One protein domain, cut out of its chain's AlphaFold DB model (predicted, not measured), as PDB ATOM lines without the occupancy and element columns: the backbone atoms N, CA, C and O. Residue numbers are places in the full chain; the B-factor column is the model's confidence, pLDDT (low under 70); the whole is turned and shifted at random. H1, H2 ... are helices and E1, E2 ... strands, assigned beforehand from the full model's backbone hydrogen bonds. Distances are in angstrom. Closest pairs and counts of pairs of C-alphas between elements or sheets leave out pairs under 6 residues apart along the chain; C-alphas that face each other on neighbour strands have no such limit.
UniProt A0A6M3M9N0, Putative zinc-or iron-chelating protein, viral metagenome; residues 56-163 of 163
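What this domain is: This is residues 56 to 163 of the 163 residues of the protein "Putative zinc-or iron-chelating protein" of viral metagenome (UniProt A0A6M3M9N0). A six-stranded antiparallel sheet curls into an incomplete barrel, folded so that E1, E6 and E5 face E3 and E4 across the hinge strand E2. H1 sits at one end of this barrel and H2 at the other, where the loop of residues 129 to 148 and the short H3 extend the body, and the tail of residues 156 to 163 sticks out. The 108 printed residues hold three named helices and seven named strands, in the order E1 H1 E2 E3 E4 H2 E5 E6 H3 E7; the sheet's order is E1 E6 E5 E2 E3 E4, and the class is mixed, helices and strands. The whole is only just compact, close to loose, with a radius of gyration of the C-alphas of 15.4 A and spans of 42 by 38 by 23 A.

Where its parts are: E1, residues 56 to 58, begins at C-alpha 56 (5.740, 37.506, 2.440). H1, residues 62 to 71, is 14.9 A long. E2, residues 76 to 82, measures 18.6 A, E3, residues 85 to 90, 16.7 A, and E4, residues 93 to 98, 17.1 A. H2, residues 101 to 109, is 12.3 A long and begins at C-alpha 101 (15.812, 38.277, -6.746). E5, residues 114 to 119, measures 16.9 A, and E6, residues 125 to 128, 10.0 A. H3 is residues 149 to 152; E7, residues 160 to 162, ends at C-alpha 162 (-19.034, 42.711, -5.235).

How they stand to each other: The sheet is strongly twisted, with edge strands E1 and E4. E1 and E6 are antiparallel, with N 58 and O 125 at 2.9 A. E5 and E6 form a hairpin, with N 118 and O 126 at 2.9 A. E5 and E2 have N 79 and O 115 at 2.9 A. E2, E3 and E4 form a meander, each strand the antiparallel neighbour of the one before, with N 80 and O 87 at 3.0 A and N 88 and O 95 at 2.8 A; these N and O pairs are within hydrogen-bond range. The closest C-alphas of E1 and E4, Leu 58 and Gly 97, are 6.7 A apart. H1 is on the sheet but only grazes it, with residues 64 to 71. H2 is on the sheet at a height of 9.3 A, over none of its strands, but only just: 2 of its C-alphas fall on E3. H2 and H3 only just touch, with 3 pairs of C-alphas within 8 A, the closest Gln 103 and Ile 150 at 6.1 A. E7 pairs with no named strand. Each O i to N i+4 pair of H2 is within hydrogen-bond range, against 5 of 6 in H1; H3 is too short for one.

The domain as a whole: The farthest C-alphas, Gly 92 and Val 163, are 49.2 A apart. The printed part has no cut; E6 to H3 is the long link. The mean pLDDT of the printed part is 81.1, with residues 73, 121 and 152 to 163 under 70.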
ATOM      1  N   MET A  56       5.774  38.464   3.538       79.31
ATOM      2  CA  MET A  56       5.740  37.506   2.440       79.31
ATOM      3  C   MET A  56       5.688  36.085   3.006       79.31
ATOM      4  O   MET A  56       5.991  35.857   4.178       79.31
ATOM      5  N   PHE A  57       5.314  35.128   2.163       81.50
ATOM      6  CA  PHE A  57       5.455  33.713   2.482       81.50
ATOM      7  C   PHE A  57       6.692  33.168   1.788       81.50
ATOM      8  O   PHE A  57       6.847  33.364   0.582       81.50
ATOM      9  N   LEU A  58       7.538  32.470   2.538       81.31
ATOM     10  CA  LEU A  58       8.602  31.677   1.946       81.31
ATOM     11  C   LEU A  58       8.032  30.382   1.403       81.31
ATOM     12  O   LEU A  58       7.146  29.762   2.001       81.31
ATOM     13  N   VAL A  59       8.583  29.976   0.267       78.88
ATOM     14  CA  VAL A  59       8.428  28.618  -0.228       78.88
ATOM     15  C   VAL A  59       9.507  27.794   0.459       78.88
ATOM     16  O   VAL A  59      10.691  27.986   0.204       78.88
ATOM     17  N   VAL A  60       9.080  26.929   1.370       81.38
ATOM     18  CA  VAL A  60       9.926  25.932   2.030       81.38
ATOM     19  C   VAL A  60       9.497  24.551   1.555       81.38
ATOM     20  O   VAL A  60       8.329  24.366   1.199       81.38
ATOM     21  N   ASP A  61      10.423  23.598   1.527       84.38
ATOM     22  CA  ASP A  61      10.076  22.209   1.242       84.38
ATOM     23  C   ASP A  61       9.229  21.588   2.373       84.38
ATOM     24  O   ASP A  61       9.104  22.121   3.483       84.38
ATOM     25  N   GLU A  62       8.577  20.470   2.055       84.44
ATOM     26  CA  GLU A  62       7.675  19.785   2.985       84.44
ATOM     27  C   GLU A  62       8.429  19.173   4.177       84.44
ATOM     28  O   GLU A  62       7.892  19.119   5.283       84.44
ATOM     29  N   GLU A  63       9.679  18.749   3.984       88.56
ATOM     30  CA  GLU A  63      10.493  18.143   5.040       88.56
ATOM     31  C   GLU A  63      10.785  19.155   6.153       88.56
ATOM     32  O   GLU A  63      10.498  18.895   7.328       88.56
ATOM     33  N   LEU A  64      11.231  20.353   5.774       86.25
ATOM     34  CA  LEU A  64      11.425  21.489   6.665       86.25
ATOM     35  C   LEU A  64      10.111  21.889   7.351       86.25
ATOM     36  O   LEU A  64      10.090  22.171   8.551       86.25
ATOM     37  N   ASN A  65       8.982  21.857   6.634       83.69
ATOM     38  CA  ASN A  65       7.662  22.115   7.222       83.69
ATOM     39  C   ASN A  65       7.348  21.168   8.383       83.69
ATOM     40  O   ASN A  65       6.931  21.593   9.465       83.69
ATOM     41  N   VAL A  66       7.546  19.871   8.144       86.69
ATOM     42  CA  VAL A  66       7.300  18.805   9.112       86.69
ATOM     43  C   VAL A  66       8.251  18.932  10.300       86.69
ATOM     44  O   VAL A  66       7.813  18.761  11.441       86.69
ATOM     45  N   GLU A  67       9.525  19.256  10.067       87.94
ATOM     46  CA  GLU A  67      10.500  19.470  11.137       87.94
ATOM     47  C   GLU A  67      10.094  20.639  12.044       87.94
ATOM     48  O   GLU A  67      10.018  20.484  13.266       87.94
ATOM     49  N   LEU A  68       9.740  21.784  11.453       85.44
ATOM     50  CA  LEU A  68       9.306  22.971  12.188       85.44
ATOM     51  C   LEU A  68       8.110  22.658  13.100       85.44
ATOM     52  O   LEU A  68       8.126  23.010  14.281       85.44
ATOM     53  N   ARG A  69       7.100  21.932  12.600       82.62
ATOM     54  CA  ARG A  69       5.899  21.568  13.382       82.62
ATOM     55  C   ARG A  69       6.187  20.686  14.595       82.62
ATOM     56  O   ARG A  69       5.416  20.718  15.551       82.62
ATOM     57  N   LYS A  70       7.260  19.892  14.570       85.44
ATOM     58  CA  LYS A  70       7.637  19.019  15.692       85.44
ATOM     59  C   LYS A  70       8.257  19.791  16.855       85.44
ATOM     60  O   LYS A  70       8.198  19.311  17.983       85.44
ATOM     61  N   ARG A  71       8.855  20.960  16.600       79.44
ATOM     62  CA  ARG A  71       9.618  21.703  17.615       79.44
ATOM     63  C   ARG A  71       8.716  22.369  18.646       79.44
ATOM     64  O   ARG A  71       8.913  22.189  19.842       79.44
ATOM     65  N   VAL A  72       7.732  23.142  18.193       73.88
ATOM     66  CA  VAL A  72       6.783  23.859  19.059       73.88
ATOM     67  C   VAL A  72       5.450  24.053  18.337       73.88
ATOM     68  O   VAL A  72       5.380  23.972  17.116       73.88
ATOM     69  N   LYS A  73       4.386  24.376  19.084       69.56
ATOM     70  CA  LYS A  73       3.038  24.606  18.527       69.56
ATOM     71  C   LYS A  73       2.999  25.712  17.458       69.56
ATOM     72  O   LYS A  73       2.212  25.607  16.524       69.56
ATOM     73  N   TYR A  74       3.830  26.750  17.602       71.25
ATOM     74  CA  TYR A  74       3.964  27.856  16.643       71.25
ATOM     75  C   TYR A  74       5.431  28.314  16.546       71.25
ATOM     76  O   TYR A  74       5.837  29.208  17.295       71.25
ATOM     77  N   PRO A  75       6.246  27.686  15.679       81.50
ATOM     78  CA  PRO A  75       7.633  28.083  15.461       81.50
ATOM     79  C   PRO A  75       7.706  29.523  14.975       81.50
ATOM     80  O   PRO A  75       6.945  29.922  14.091       81.50
ATOM     81  N   HIS A  76       8.589  30.299  15.587       85.81
ATOM     82  CA  HIS A  76       8.791  31.701  15.276       85.81
ATOM     83  C   HIS A  76      10.183  32.137  15.712       85.81
ATOM     84  O   HIS A  76      10.820  31.486  16.541       85.81
ATOM     85  N   GLY A  77      10.610  33.280  15.200       86.50
ATOM     86  CA  GLY A  77      11.819  33.936  15.658       86.50
ATOM     87  C   GLY A  77      12.193  35.096  14.755       86.50
ATOM     88  O   GLY A  77      11.324  35.702  14.126       86.50
ATOM     89  N   SER A  78      13.473  35.433  14.721       89.62
ATOM     90  CA  SER A  78      13.998  36.531  13.916       89.62
ATOM     91  C   SER A  78      14.492  36.052  12.560       89.62
ATOM     92  O   SER A  78      14.770  34.873  12.364       89.62
ATOM     93  N   TRP A  79      14.614  36.969  11.612       90.94
ATOM     94  CA  TRP A  79      15.380  36.728  10.399       90.94
ATOM     95  C   TRP A  79      16.293  37.906  10.096       90.94
ATOM     96  O   TRP A  79      16.011  39.039  10.497       90.94
ATOM     97  N   ILE A  80      17.371  37.621   9.376       91.00
ATOM     98  CA  ILE A  80      18.306  38.602   8.826       91.00
ATOM     99  C   ILE A  80      18.547  38.294   7.347       91.00
ATOM    100  O   ILE A  80      18.447  37.143   6.924       91.00
ATOM    101  N   MET A  81      18.804  39.323   6.547       88.69
ATOM    102  CA  MET A  81      19.157  39.172   5.138       88.69
ATOM    103  C   MET A  81      20.662  38.930   5.009       88.69
ATOM    104  O   MET A  81      21.463  39.696   5.541       88.69
ATOM    105  N   GLU A  82      21.032  37.890   4.271       86.81
ATOM    106  CA  GLU A  82      22.409  37.483   3.999       86.81
ATOM    107  C   GLU A  82      22.587  37.412   2.476       86.81
ATOM    108  O   GLU A  82      22.273  36.407   1.842       86.81
ATOM    109  N   GLY A  83      23.027  38.515   1.862       83.56
ATOM    110  CA  GLY A  83      23.092  38.617   0.403       83.56
ATOM    111  C   GLY A  83      21.698  38.581  -0.236       83.56
ATOM    112  O   GLY A  83      20.891  39.479  -0.005       83.56
ATOM    113  N   ASP A  84      21.431  37.557  -1.046       82.88
ATOM    114  CA  ASP A  84      20.151  37.290  -1.717       82.88
ATOM    115  C   ASP A  84      19.282  36.246  -0.991       82.88
ATOM    116  O   ASP A  84      18.205  35.875  -1.469       82.88
ATOM    117  N   GLN A  85      19.717  35.798   0.186       86.62
ATOM    118  CA  GLN A  85      18.996  34.860   1.031       86.62
ATOM    119  C   GLN A  85      18.545  35.517   2.334       86.62
ATOM    120  O   GLN A  85      18.989  36.602   2.719       86.62
ATOM    121  N   ILE A  86      17.647  34.835   3.042       89.50
ATOM    122  CA  ILE A  86      17.293  35.200   4.410       89.50
ATOM    123  C   ILE A  86      17.580  34.042   5.358       89.50
ATOM    124  O   ILE A  86      17.194  32.901   5.114       89.50
ATOM    125  N   SER A  87      18.241  34.357   6.462       90.75
ATOM    126  CA  SER A  87      18.570  33.435   7.542       90.75
ATOM    127  C   SER A  87      17.518  33.582   8.632       90.75
ATOM    128  O   SER A  87      17.330  34.669   9.179       90.75
ATOM    129  N   LEU A  88      16.776  32.511   8.899       90.62
ATOM    130  CA  LEU A  88      15.708  32.432   9.889       90.62
ATOM    131  C   LEU A  88      16.257  31.766  11.146       90.62
ATOM    132  O   LEU A  88      16.810  30.673  11.096       90.62
ATOM    133  N   GLN A  89      16.072  32.425  12.283       90.00
ATOM    134  CA  GLN A  89      16.658  32.068  13.568       90.00
ATOM    135  C   GLN A  89      15.553  31.850  14.602       90.00
ATOM    136  O   GLN A  89      14.597  32.621  14.672       90.00
ATOM    137  N   MET A  90      15.692  30.816  15.430       84.88
ATOM    138  CA  MET A  90      14.933  30.610  16.666       84.88
ATOM    139  C   MET A  90      15.828  29.905  17.704       84.88
ATOM    140  O   MET A  90      16.862  29.344  17.340       84.88
ATOM    141  N   PRO A  91      15.482  29.896  19.003       78.94
ATOM    142  CA  PRO A  91      16.322  29.247  20.009       78.94
ATOM    143  C   PRO A  91      16.642  27.782  19.654       78.94
ATOM    144  O   PRO A  91      15.744  26.946  19.555       78.94
ATOM    145  N   GLY A  92      17.931  27.483  19.448       81.12
ATOM    146  CA  GLY A  92      18.419  26.140  19.115       81.12
ATOM    147  C   GLY A  92      18.113  25.657  17.690       81.12
ATOM    148  O   GLY A  92      18.160  24.448  17.444       81.12
ATOM    149  N   TYR A  93      17.763  26.554  16.760       84.62
ATOM    150  CA  TYR A  93      17.517  26.198  15.363       84.62
ATOM    151  C   TYR A  93      17.686  27.379  14.407       84.62
ATOM    152  O   TYR A  93      17.222  28.483  14.684       84.62
ATOM    153  N   ALA A  94      18.278  27.117  13.248       89.25
ATOM    154  CA  ALA A  94      18.393  28.084  12.172       89.25
ATOM    155  C   ALA A  94      18.227  27.392  10.820       89.25
ATOM    156  O   ALA A  94      18.621  26.235  10.666       89.25
ATOM    157  N   PHE A  95      17.664  28.103   9.850       90.06
ATOM    158  CA  PHE A  95      17.593  27.654   8.463       90.06
ATOM    159  C   PHE A  95      17.579  28.848   7.511       90.06
ATOM    160  O   PHE A  95      17.180  29.948   7.888       90.06
ATOM    161  N   THR A  96      17.972  28.621   6.264       88.94
ATOM    162  CA  THR A  96      17.991  29.663   5.235       88.94
ATOM    163  C   THR A  96      16.835  29.462   4.265       88.94
ATOM    164  O   THR A  96      16.556  28.347   3.829       88.94
ATOM    165  N   GLY A  97      16.147  30.550   3.931       80.88
ATOM    166  CA  GLY A  97      15.125  30.589   2.896       80.88
ATOM    167  C   GLY A  97      15.600  31.395   1.693       80.88
ATOM    168  O   GLY A  97      16.156  32.484   1.843       80.88
ATOM    169  N   ASN A  98      15.332  30.886   0.493       81.25
ATOM    170  CA  ASN A  98      15.511  31.664  -0.729       81.25
ATOM    171  C   ASN A  98      14.357  32.659  -0.890       81.25
ATOM    172  O   ASN A  98      13.196  32.335  -0.616       81.25
ATOM    173  N   ILE A  99      14.669  33.848  -1.401       79.38
ATOM    174  CA  ILE A  99      13.677  34.826  -1.842       79.38
ATOM    175  C   ILE A  99      13.890  35.148  -3.327       79.38
ATOM    176  O   ILE A  99      15.009  35.050  -3.825       79.38
ATOM    177  N   PRO A 100      12.829  35.504  -4.071       80.00
ATOM    178  CA  PRO A 100      12.980  35.987  -5.440       80.00
ATOM    179  C   PRO A 100      13.960  37.170  -5.527       80.00
ATOM    180  O   PRO A 100      13.947  38.044  -4.661       80.00
ATOM    181  N   VAL A 101      14.775  37.233  -6.583       80.94
ATOM    182  CA  VAL A 101      15.812  38.277  -6.746       80.94
ATOM    183  C   VAL A 101      15.219  39.691  -6.711       80.94
ATOM    184  O   VAL A 101      15.744  40.571  -6.033       80.94
ATOM    185  N   ASP A 102      14.065  39.899  -7.358       78.81
ATOM    186  CA  ASP A 102      13.333  41.176  -7.336       78.81
ATOM    187  C   ASP A 102      12.913  41.590  -5.915       78.81
ATOM    188  O   ASP A 102      12.807  42.776  -5.598       78.81
ATOM    189  N   GLN A 103      12.687  40.607  -5.045       80.06
ATOM    190  CA  GLN A 103      12.357  40.815  -3.647       80.06
ATOM    191  C   GLN A 103      13.582  41.137  -2.798       80.06
ATOM    192  O   GLN A 103      13.504  42.071  -2.001       80.06
ATOM    193  N   ALA A 104      14.691  40.422  -2.998       82.88
ATOM    194  CA  ALA A 104      15.956  40.704  -2.323       82.88
ATOM    195  C   ALA A 104      16.408  42.142  -2.601       82.88
ATOM    196  O   ALA A 104      16.553  42.934  -1.670       82.88
ATOM    197  N   GLU A 105      16.490  42.530  -3.877       82.94
ATOM    198  CA  GLU A 105      16.899  43.881  -4.273       82.94
ATOM    199  C   GLU A 105      16.009  44.971  -3.669       82.94
ATOM    200  O   GLU A 105      16.498  46.010  -3.215       82.94
ATOM    201  N   TYR A 106      14.691  44.760  -3.673       82.44
ATOM    202  CA  TYR A 106      13.757  45.712  -3.084       82.44
ATOM    203  C   TYR A 106      13.939  45.817  -1.568       82.44
ATOM    204  O   TYR A 106      13.939  46.925  -1.034       82.44
ATOM    205  N   MET A 107      14.105  44.691  -0.870       82.69
ATOM    206  CA  MET A 107      14.339  44.686   0.572       82.69
ATOM    207  C   MET A 107      15.635  45.417   0.919       82.69
ATOM    208  O   MET A 107      15.621  46.240   1.832       82.69
ATOM    209  N   THR A 108      16.709  45.203   0.153       82.75
ATOM    210  CA  THR A 108      17.969  45.940   0.299       82.75
ATOM    211  C   THR A 108      17.762  47.443   0.108       82.75
ATOM    212  O   THR A 108      18.120  48.228   0.979       82.75
ATOM    213  N   LYS A 109      17.126  47.865  -0.995       82.12
ATOM    214  CA  LYS A 109      16.881  49.292  -1.288       82.12
ATOM    215  C   LYS A 109      15.977  49.970  -0.255       82.12
ATOM    216  O   LYS A 109      16.127  51.158   0.000       82.12
ATOM    217  N   ALA A 110      15.030  49.230   0.318       77.44
ATOM    218  CA  ALA A 110      14.086  49.739   1.305       77.44
ATOM    219  C   ALA A 110      14.614  49.691   2.753       77.44
ATOM    220  O   ALA A 110      13.839  49.988   3.662       77.44
ATOM    221  N   GLY A 111      15.870  49.283   2.983       77.00
ATOM    222  CA  GLY A 111      16.461  49.169   4.324       77.00
ATOM    223  C   GLY A 111      15.887  48.022   5.166       77.00
ATOM    224  O   GLY A 111      15.956  48.034   6.393       77.00
ATOM    225  N   ARG A 112      15.275  47.016   4.532       83.50
ATOM    226  CA  ARG A 112      14.552  45.925   5.200       83.50
ATOM    227  C   ARG A 112      15.425  44.692   5.381       83.50
ATOM    228  O   ARG A 112      15.171  43.655   4.778       83.50
ATOM    229  N   HIS A 113      16.447  44.809   6.221       85.38
ATOM    230  CA  HIS A 113      17.475  43.773   6.389       85.38
ATOM    231  C   HIS A 113      17.200  42.748   7.485       85.38
ATOM    232  O   HIS A 113      17.939  41.776   7.604       85.38
ATOM    233  N   TRP A 114      16.152  42.940   8.276       87.81
ATOM    234  CA  TRP A 114      15.820  42.062   9.390       87.81
ATOM    235  C   TRP A 114      14.317  42.030   9.636       87.81
ATOM    236  O   TRP A 114      13.561  42.848   9.112       87.81
ATOM    237  N   GLY A 115      13.864  41.104  10.463       87.56
ATOM    238  CA  GLY A 115      12.487  41.096  10.926       87.56
ATOM    239  C   GLY A 115      12.187  39.855  11.738       87.56
ATOM    240  O   GLY A 115      13.066  39.298  12.396       87.56
ATOM    241  N   TYR A 116      10.938  39.414  11.672       87.81
ATOM    242  CA  TYR A 116      10.481  38.214  12.354       87.81
ATOM    243  C   TYR A 116       9.764  37.269  11.406       87.81
ATOM    244  O   TYR A 116       9.276  37.661  10.344       87.81
ATOM    245  N   TRP A 117       9.703  36.007  11.800       89.31
ATOM    246  CA  TRP A 117       9.008  34.978  11.058       89.31
ATOM    247  C   TRP A 117       8.146  34.125  11.973       89.31
ATOM    248  O   TRP A 117       8.385  34.031  13.176       89.31
ATOM    249  N   VAL A 118       7.131  33.503  11.387       86.31
ATOM    250  CA  VAL A 118       6.255  32.560  12.074       86.31
ATOM    251  C   VAL A 118       5.736  31.512  11.098       86.31
ATOM    252  O   VAL A 118       5.378  31.823   9.960       86.31
ATOM    253  N   LEU A 119       5.654  30.264  11.548       84.00
ATOM    254  CA  LEU A 119       4.905  29.227  10.851       84.00
ATOM    255  C   LEU A 119       3.414  29.399  11.165       84.00
ATOM    256  O   LEU A 119       2.980  29.269  12.312       84.00
ATOM    257  N   ASN A 120       2.614  29.716  10.149       75.31
ATOM    258  CA  ASN A 120       1.179  29.900  10.336       75.31
ATOM    259  C   ASN A 120       0.422  28.557  10.414       75.31
ATOM    260  O   ASN A 120       0.964  27.490  10.133       75.31
ATOM    261  N   ALA A 121      -0.871  28.612  10.749       68.62
ATOM    262  CA  ALA A 121      -1.717  27.419  10.883       68.62
ATOM    263  C   ALA A 121      -1.885  26.604   9.582       68.62
ATOM    264  O   ALA A 121      -2.243  25.434   9.640       68.62
ATOM    265  N   ALA A 122      -1.615  27.205   8.418       72.31
ATOM    266  CA  ALA A 122      -1.619  26.529   7.121       72.31
ATOM    267  C   ALA A 122      -0.242  25.936   6.757       72.31
ATOM    268  O   ALA A 122      -0.039  25.521   5.618       72.31
ATOM    269  N   GLY A 123       0.719  25.945   7.686       74.94
ATOM    270  CA  GLY A 123       2.079  25.471   7.455       74.94
ATOM    271  C   GLY A 123       2.934  26.415   6.619       74.94
ATOM    272  O   GLY A 123       3.988  26.018   6.158       74.94
ATOM    273  N   LYS A 124       2.535  27.663   6.373       82.12
ATOM    274  CA  LYS A 124       3.377  28.585   5.598       82.12
ATOM    275  C   LYS A 124       4.301  29.357   6.524       82.12
ATOM    276  O   LYS A 124       3.837  29.913   7.521       82.12
ATOM    277  N   VAL A 125       5.578  29.436   6.160       85.75
ATOM    278  CA  VAL A 125       6.542  30.318   6.822       85.75
ATOM    279  C   VAL A 125       6.278  31.739   6.344       85.75
ATOM    280  O   VAL A 125       6.506  32.069   5.182       85.75
ATOM    281  N   ALA A 126       5.731  32.569   7.225       85.06
ATOM    282  CA  ALA A 126       5.523  33.985   6.978       85.06
ATOM    283  C   ALA A 126       6.704  34.761   7.553       85.06
ATOM    284  O   ALA A 126       6.965  34.644   8.746       85.06
ATOM    285  N   VAL A 127       7.375  35.567   6.738       86.44
ATOM    286  CA  VAL A 127       8.374  36.540   7.202       86.44
ATOM    287  C   VAL A 127       7.777  37.932   7.104       86.44
ATOM    288  O   VAL A 127       7.031  38.227   6.167       86.44
ATOM    289  N   TYR A 128       8.090  38.787   8.066       84.44
ATOM    290  CA  TYR A 128       7.663  40.173   8.059       84.44
ATOM    291  C   TYR A 128       8.725  41.099   8.646       84.44
ATOM    292  O   TYR A 128       9.512  40.705   9.506       84.44
ATOM    293  N   ASN A 129       8.737  42.337   8.162       85.00
ATOM    294  CA  ASN A 129       9.590  43.418   8.635       85.00
ATOM    295  C   ASN A 129       8.689  44.472   9.317       85.00
ATOM    296  O   ASN A 129       7.732  44.931   8.683       85.00
ATOM    297  N   PRO A 130       8.933  44.822  10.594       76.94
ATOM    298  CA  PRO A 130       8.110  45.792  11.322       76.94
ATOM    299  C   PRO A 130       8.423  47.253  10.957       76.94
ATOM    300  O   PRO A 130       7.680  48.148  11.353       76.94
ATOM    301  N   THR A 131       9.508  47.505  10.227       81.31
ATOM    302  CA  THR A 131       9.935  48.839   9.821       81.31
ATOM    303  C   THR A 131       9.118  49.312   8.615       81.31
ATOM    304  O   THR A 131       9.056  48.635   7.574       81.31
ATOM    305  N   PRO A 132       8.495  50.501   8.711       82.12
ATOM    306  CA  PRO A 132       7.803  51.102   7.586       82.12
ATOM    307  C   PRO A 132       8.706  51.273   6.359       82.12
ATOM    308  O   PRO A 132       9.900  51.536   6.456       82.12
ATOM    309  N   CYS A 133       8.117  51.146   5.174       84.25
ATOM    310  CA  CYS A 133       8.774  51.474   3.915       84.25
ATOM    311  C   CYS A 133       9.128  52.957   3.880       84.25
ATOM    312  O   CYS A 133       8.293  53.786   4.237       84.25
ATOM    313  N   ILE A 134      10.261  53.285   3.263       85.50
ATOM    314  CA  ILE A 134      10.638  54.661   2.905       85.50
ATOM    315  C   ILE A 134       9.591  55.385   2.036       85.50
ATOM    316  O   ILE A 134       9.561  56.607   1.985       85.50
ATOM    317  N   HIS A 135       8.713  54.642   1.354       86.38
ATOM    318  CA  HIS A 135       7.633  55.198   0.534       86.38
ATOM    319  C   HIS A 135       6.299  55.342   1.285       86.38
ATOM    320  O   HIS A 135       5.284  55.634   0.650       86.38
ATOM    321  N   LEU A 136       6.254  55.086   2.599       88.88
ATOM    322  CA  LEU A 136       5.081  55.384   3.420       88.88
ATOM    323  C   LEU A 136       5.091  56.874   3.779       88.88
ATOM    324  O   LEU A 136       5.862  57.297   4.632       88.88
ATOM    325  N   VAL A 137       4.213  57.651   3.151       90.81
ATOM    326  CA  VAL A 137       4.068  59.095   3.386       90.81
ATOM    327  C   VAL A 137       2.615  59.371   3.748       90.81
ATOM    328  O   VAL A 137       1.711  58.929   3.040       90.81
ATOM    329  N   ASP A 138       2.382  60.026   4.887       91.12
ATOM    330  CA  ASP A 138       1.042  60.344   5.411       91.12
ATOM    331  C   ASP A 138       0.084  59.138   5.441       91.12
ATOM    332  O   ASP A 138      -1.104  59.222   5.124       91.12
ATOM    333  N   GLY A 139       0.624  57.964   5.783       86.12
ATOM    334  CA  GLY A 139      -0.136  56.714   5.848       86.12
ATOM    335  C   GLY A 139      -0.511  56.116   4.486       86.12
ATOM    336  O   GLY A 139      -1.257  55.142   4.446       86.12
ATOM    337  N   LYS A 140      -0.001  56.648   3.371       87.31
ATOM    338  CA  LYS A 140      -0.241  56.144   2.012       87.31
ATOM    339  C   LYS A 140       1.062  55.757   1.322       87.31
ATOM    340  O   LYS A 140       2.147  56.201   1.684       87.31
ATOM    341  N   CYS A 141       0.953  54.889   0.319       86.50
ATOM    342  CA  CYS A 141       2.097  54.545  -0.520       86.50
ATOM    343  C   CYS A 141       2.331  55.671  -1.536       86.50
ATOM    344  O   CYS A 141       1.518  55.853  -2.439       86.50
ATOM    345  N   ALA A 142       3.442  56.399  -1.407       89.56
ATOM    346  CA  ALA A 142       3.780  57.520  -2.288       89.56
ATOM    347  C   ALA A 142       4.024  57.097  -3.748       89.56
ATOM    348  O   ALA A 142       3.860  57.901  -4.656       89.56
ATOM    349  N   ILE A 143       4.380  55.828  -3.972       87.19
ATOM    350  CA  ILE A 143       4.637  55.251  -5.299       87.19
ATOM    351  C   ILE A 143       3.530  54.279  -5.726       87.19
ATOM    352  O   ILE A 143       3.802  53.297  -6.403       87.19
ATOM    353  N   TYR A 144       2.295  54.468  -5.256       85.88
ATOM    354  CA  TYR A 144       1.237  53.462  -5.397       85.88
ATOM    355  C   TYR A 144       1.015  52.983  -6.847       85.88
ATOM    356  O   TYR A 144       0.969  51.771  -7.080       85.88
ATOM    357  N   GLU A 145       0.936  53.912  -7.801       84.69
ATOM    358  CA  GLU A 145       0.740  53.603  -9.226       84.69
ATOM    359  C   GLU A 145       1.988  52.945  -9.846       84.69
ATOM    360  O   GLU A 145       1.898  51.926 -10.538       84.69
ATOM    361  N   ASP A 146       3.171  53.448  -9.485       85.56
ATOM    362  CA  ASP A 146       4.473  53.021 -10.019       85.56
ATOM    363  C   ASP A 146       5.128  51.887  -9.222       85.56
ATOM    364  O   ASP A 146       6.295  51.543  -9.428       85.56
ATOM    365  N   ARG A 147       4.395  51.294  -8.273       80.94
ATOM    366  CA  ARG A 147       4.960  50.336  -7.322       80.94
ATOM    367  C   ARG A 147       5.625  49.171  -8.063       80.94
ATOM    368  O   ARG A 147       5.053  48.657  -9.032       80.94
ATOM    369  N   PRO A 148       6.781  48.678  -7.592       77.56
ATOM    370  CA  PRO A 148       7.425  47.533  -8.219       77.56
ATOM    371  C   PRO A 148       6.519  46.297  -8.139       77.56
ATOM    372  O   PRO A 148       5.673  46.180  -7.246       77.56
ATOM    373  N   SER A 149       6.699  45.358  -9.071       75.38
ATOM    374  CA  SER A 149       5.917  44.111  -9.168       75.38
ATOM    375  C   SER A 149       5.812  43.380  -7.826       75.38
ATOM    376  O   SER A 149       4.743  42.881  -7.472       75.38
ATOM    377  N   ILE A 150       6.885  43.386  -7.035       71.50
ATOM    378  CA  ILE A 150       6.922  42.762  -5.717       71.50
ATOM    379  C   ILE A 150       5.920  43.383  -4.734       71.50
ATOM    380  O   ILE A 150       5.203  42.668  -4.035       71.50
ATOM    381  N   CYS A 151       5.758  44.708  -4.755       73.88
ATOM    382  CA  CYS A 151       4.743  45.415  -3.974       73.88
ATOM    383  C   CYS A 151       3.318  45.179  -4.505       73.88
ATOM    384  O   CYS A 151       2.353  45.377  -3.763       73.88
ATOM    385  N   LYS A 152       3.160  44.747  -5.768       69.94
ATOM    386  CA  LYS A 152       1.859  44.373  -6.358       69.94
ATOM    387  C   LYS A 152       1.373  43.004  -5.888       69.94
ATOM    388  O   LYS A 152       0.166  42.809  -5.790       69.94
ATOM    389  N   LYS A 153       2.290  42.089  -5.550       65.69
ATOM    390  CA  LYS A 153       1.976  40.740  -5.039       65.69
ATOM    391  C   LYS A 153       1.415  40.752  -3.609       65.69
ATOM    392  O   LYS A 153       0.876  39.745  -3.155       65.69
ATOM    393  N   TYR A 154       1.518  41.876  -2.894       65.31
ATOM    394  CA  TYR A 154       0.922  42.017  -1.570       65.31
ATOM    395  C   TYR A 154      -0.608  41.995  -1.658       65.31
ATOM    396  O   TYR A 154      -1.236  42.891  -2.228       65.31
ATOM    397  N   PHE A 155      -1.219  40.993  -1.033       57.69
ATOM    398  CA  PHE A 155      -2.670  40.869  -0.959       57.69
ATOM    399  C   PHE A 155      -3.240  41.794   0.122       57.69
ATOM    400  O   PHE A 155      -3.379  41.414   1.285       57.69
ATOM    401  N   CYS A 156      -3.635  43.007  -0.265       57.09
ATOM    402  CA  CYS A 156      -4.483  43.850   0.576       57.09
ATOM    403  C   CYS A 156      -5.937  43.349   0.482       57.09
ATOM    404  O   CYS A 156      -6.720  43.824  -0.333       57.09
ATOM    405  N   ARG A 157      -6.314  42.368   1.312       59.47
ATOM    406  CA  ARG A 157      -7.685  41.809   1.373       59.47
ATOM    407  C   ARG A 157      -8.709  42.737   2.051       59.47
ATOM    408  O   ARG A 157      -9.728  42.271   2.544       59.47
ATOM    409  N   ARG A 158      -8.423  44.037   2.169       59.94
ATOM    410  CA  ARG A 158      -9.211  44.951   3.016       59.94
ATOM    411  C   ARG A 158     -10.381  45.623   2.311       59.94
ATOM    412  O   ARG A 158     -11.255  46.143   2.993       59.94
ATOM    413  N   TYR A 159     -10.412  45.607   0.981       64.94
ATOM    414  CA  TYR A 159     -11.456  46.283   0.214       64.94
ATOM    415  C   TYR A 159     -12.121  45.300  -0.755       64.94
ATOM    416  O   TYR A 159     -11.758  45.266  -1.934       64.94
ATOM    417  N   PRO A 160     -13.039  44.451  -0.259       67.69
ATOM    418  CA  PRO A 160     -13.861  43.628  -1.128       67.69
ATOM    419  C   PRO A 160     -14.775  44.523  -1.972       67.69
ATOM    420  O   PRO A 160     -15.335  45.507  -1.486       67.69
ATOM    421  N   ILE A 161     -14.936  44.151  -3.233       60.94
ATOM    422  CA  ILE A 161     -15.940  44.670  -4.152       60.94
ATOM    423  C   ILE A 161     -16.787  43.487  -4.623       60.94
ATOM    424  O   ILE A 161     -16.267  42.406  -4.908       60.94
ATOM    425  N   ILE A 162     -18.102  43.682  -4.657       65.62
ATOM    426  CA  ILE A 162     -19.034  42.711  -5.235       65.62
ATOM    427  C   ILE A 162     -19.029  42.959  -6.742       65.62
ATOM    428  O   ILE A 162     -19.190  44.107  -7.160       65.62
ATOM    429  N   VAL A 163     -18.785  41.910  -7.530       58.34
ATOM    430  CA  VAL A 163     -18.727  41.972  -8.998       58.34
ATOM    431  C   VAL A 163     -19.857  41.169  -9.605       58.34
ATOM    432  O   VAL A 163     -20.130  40.070  -9.075       58.34
TER     433      VAL A 163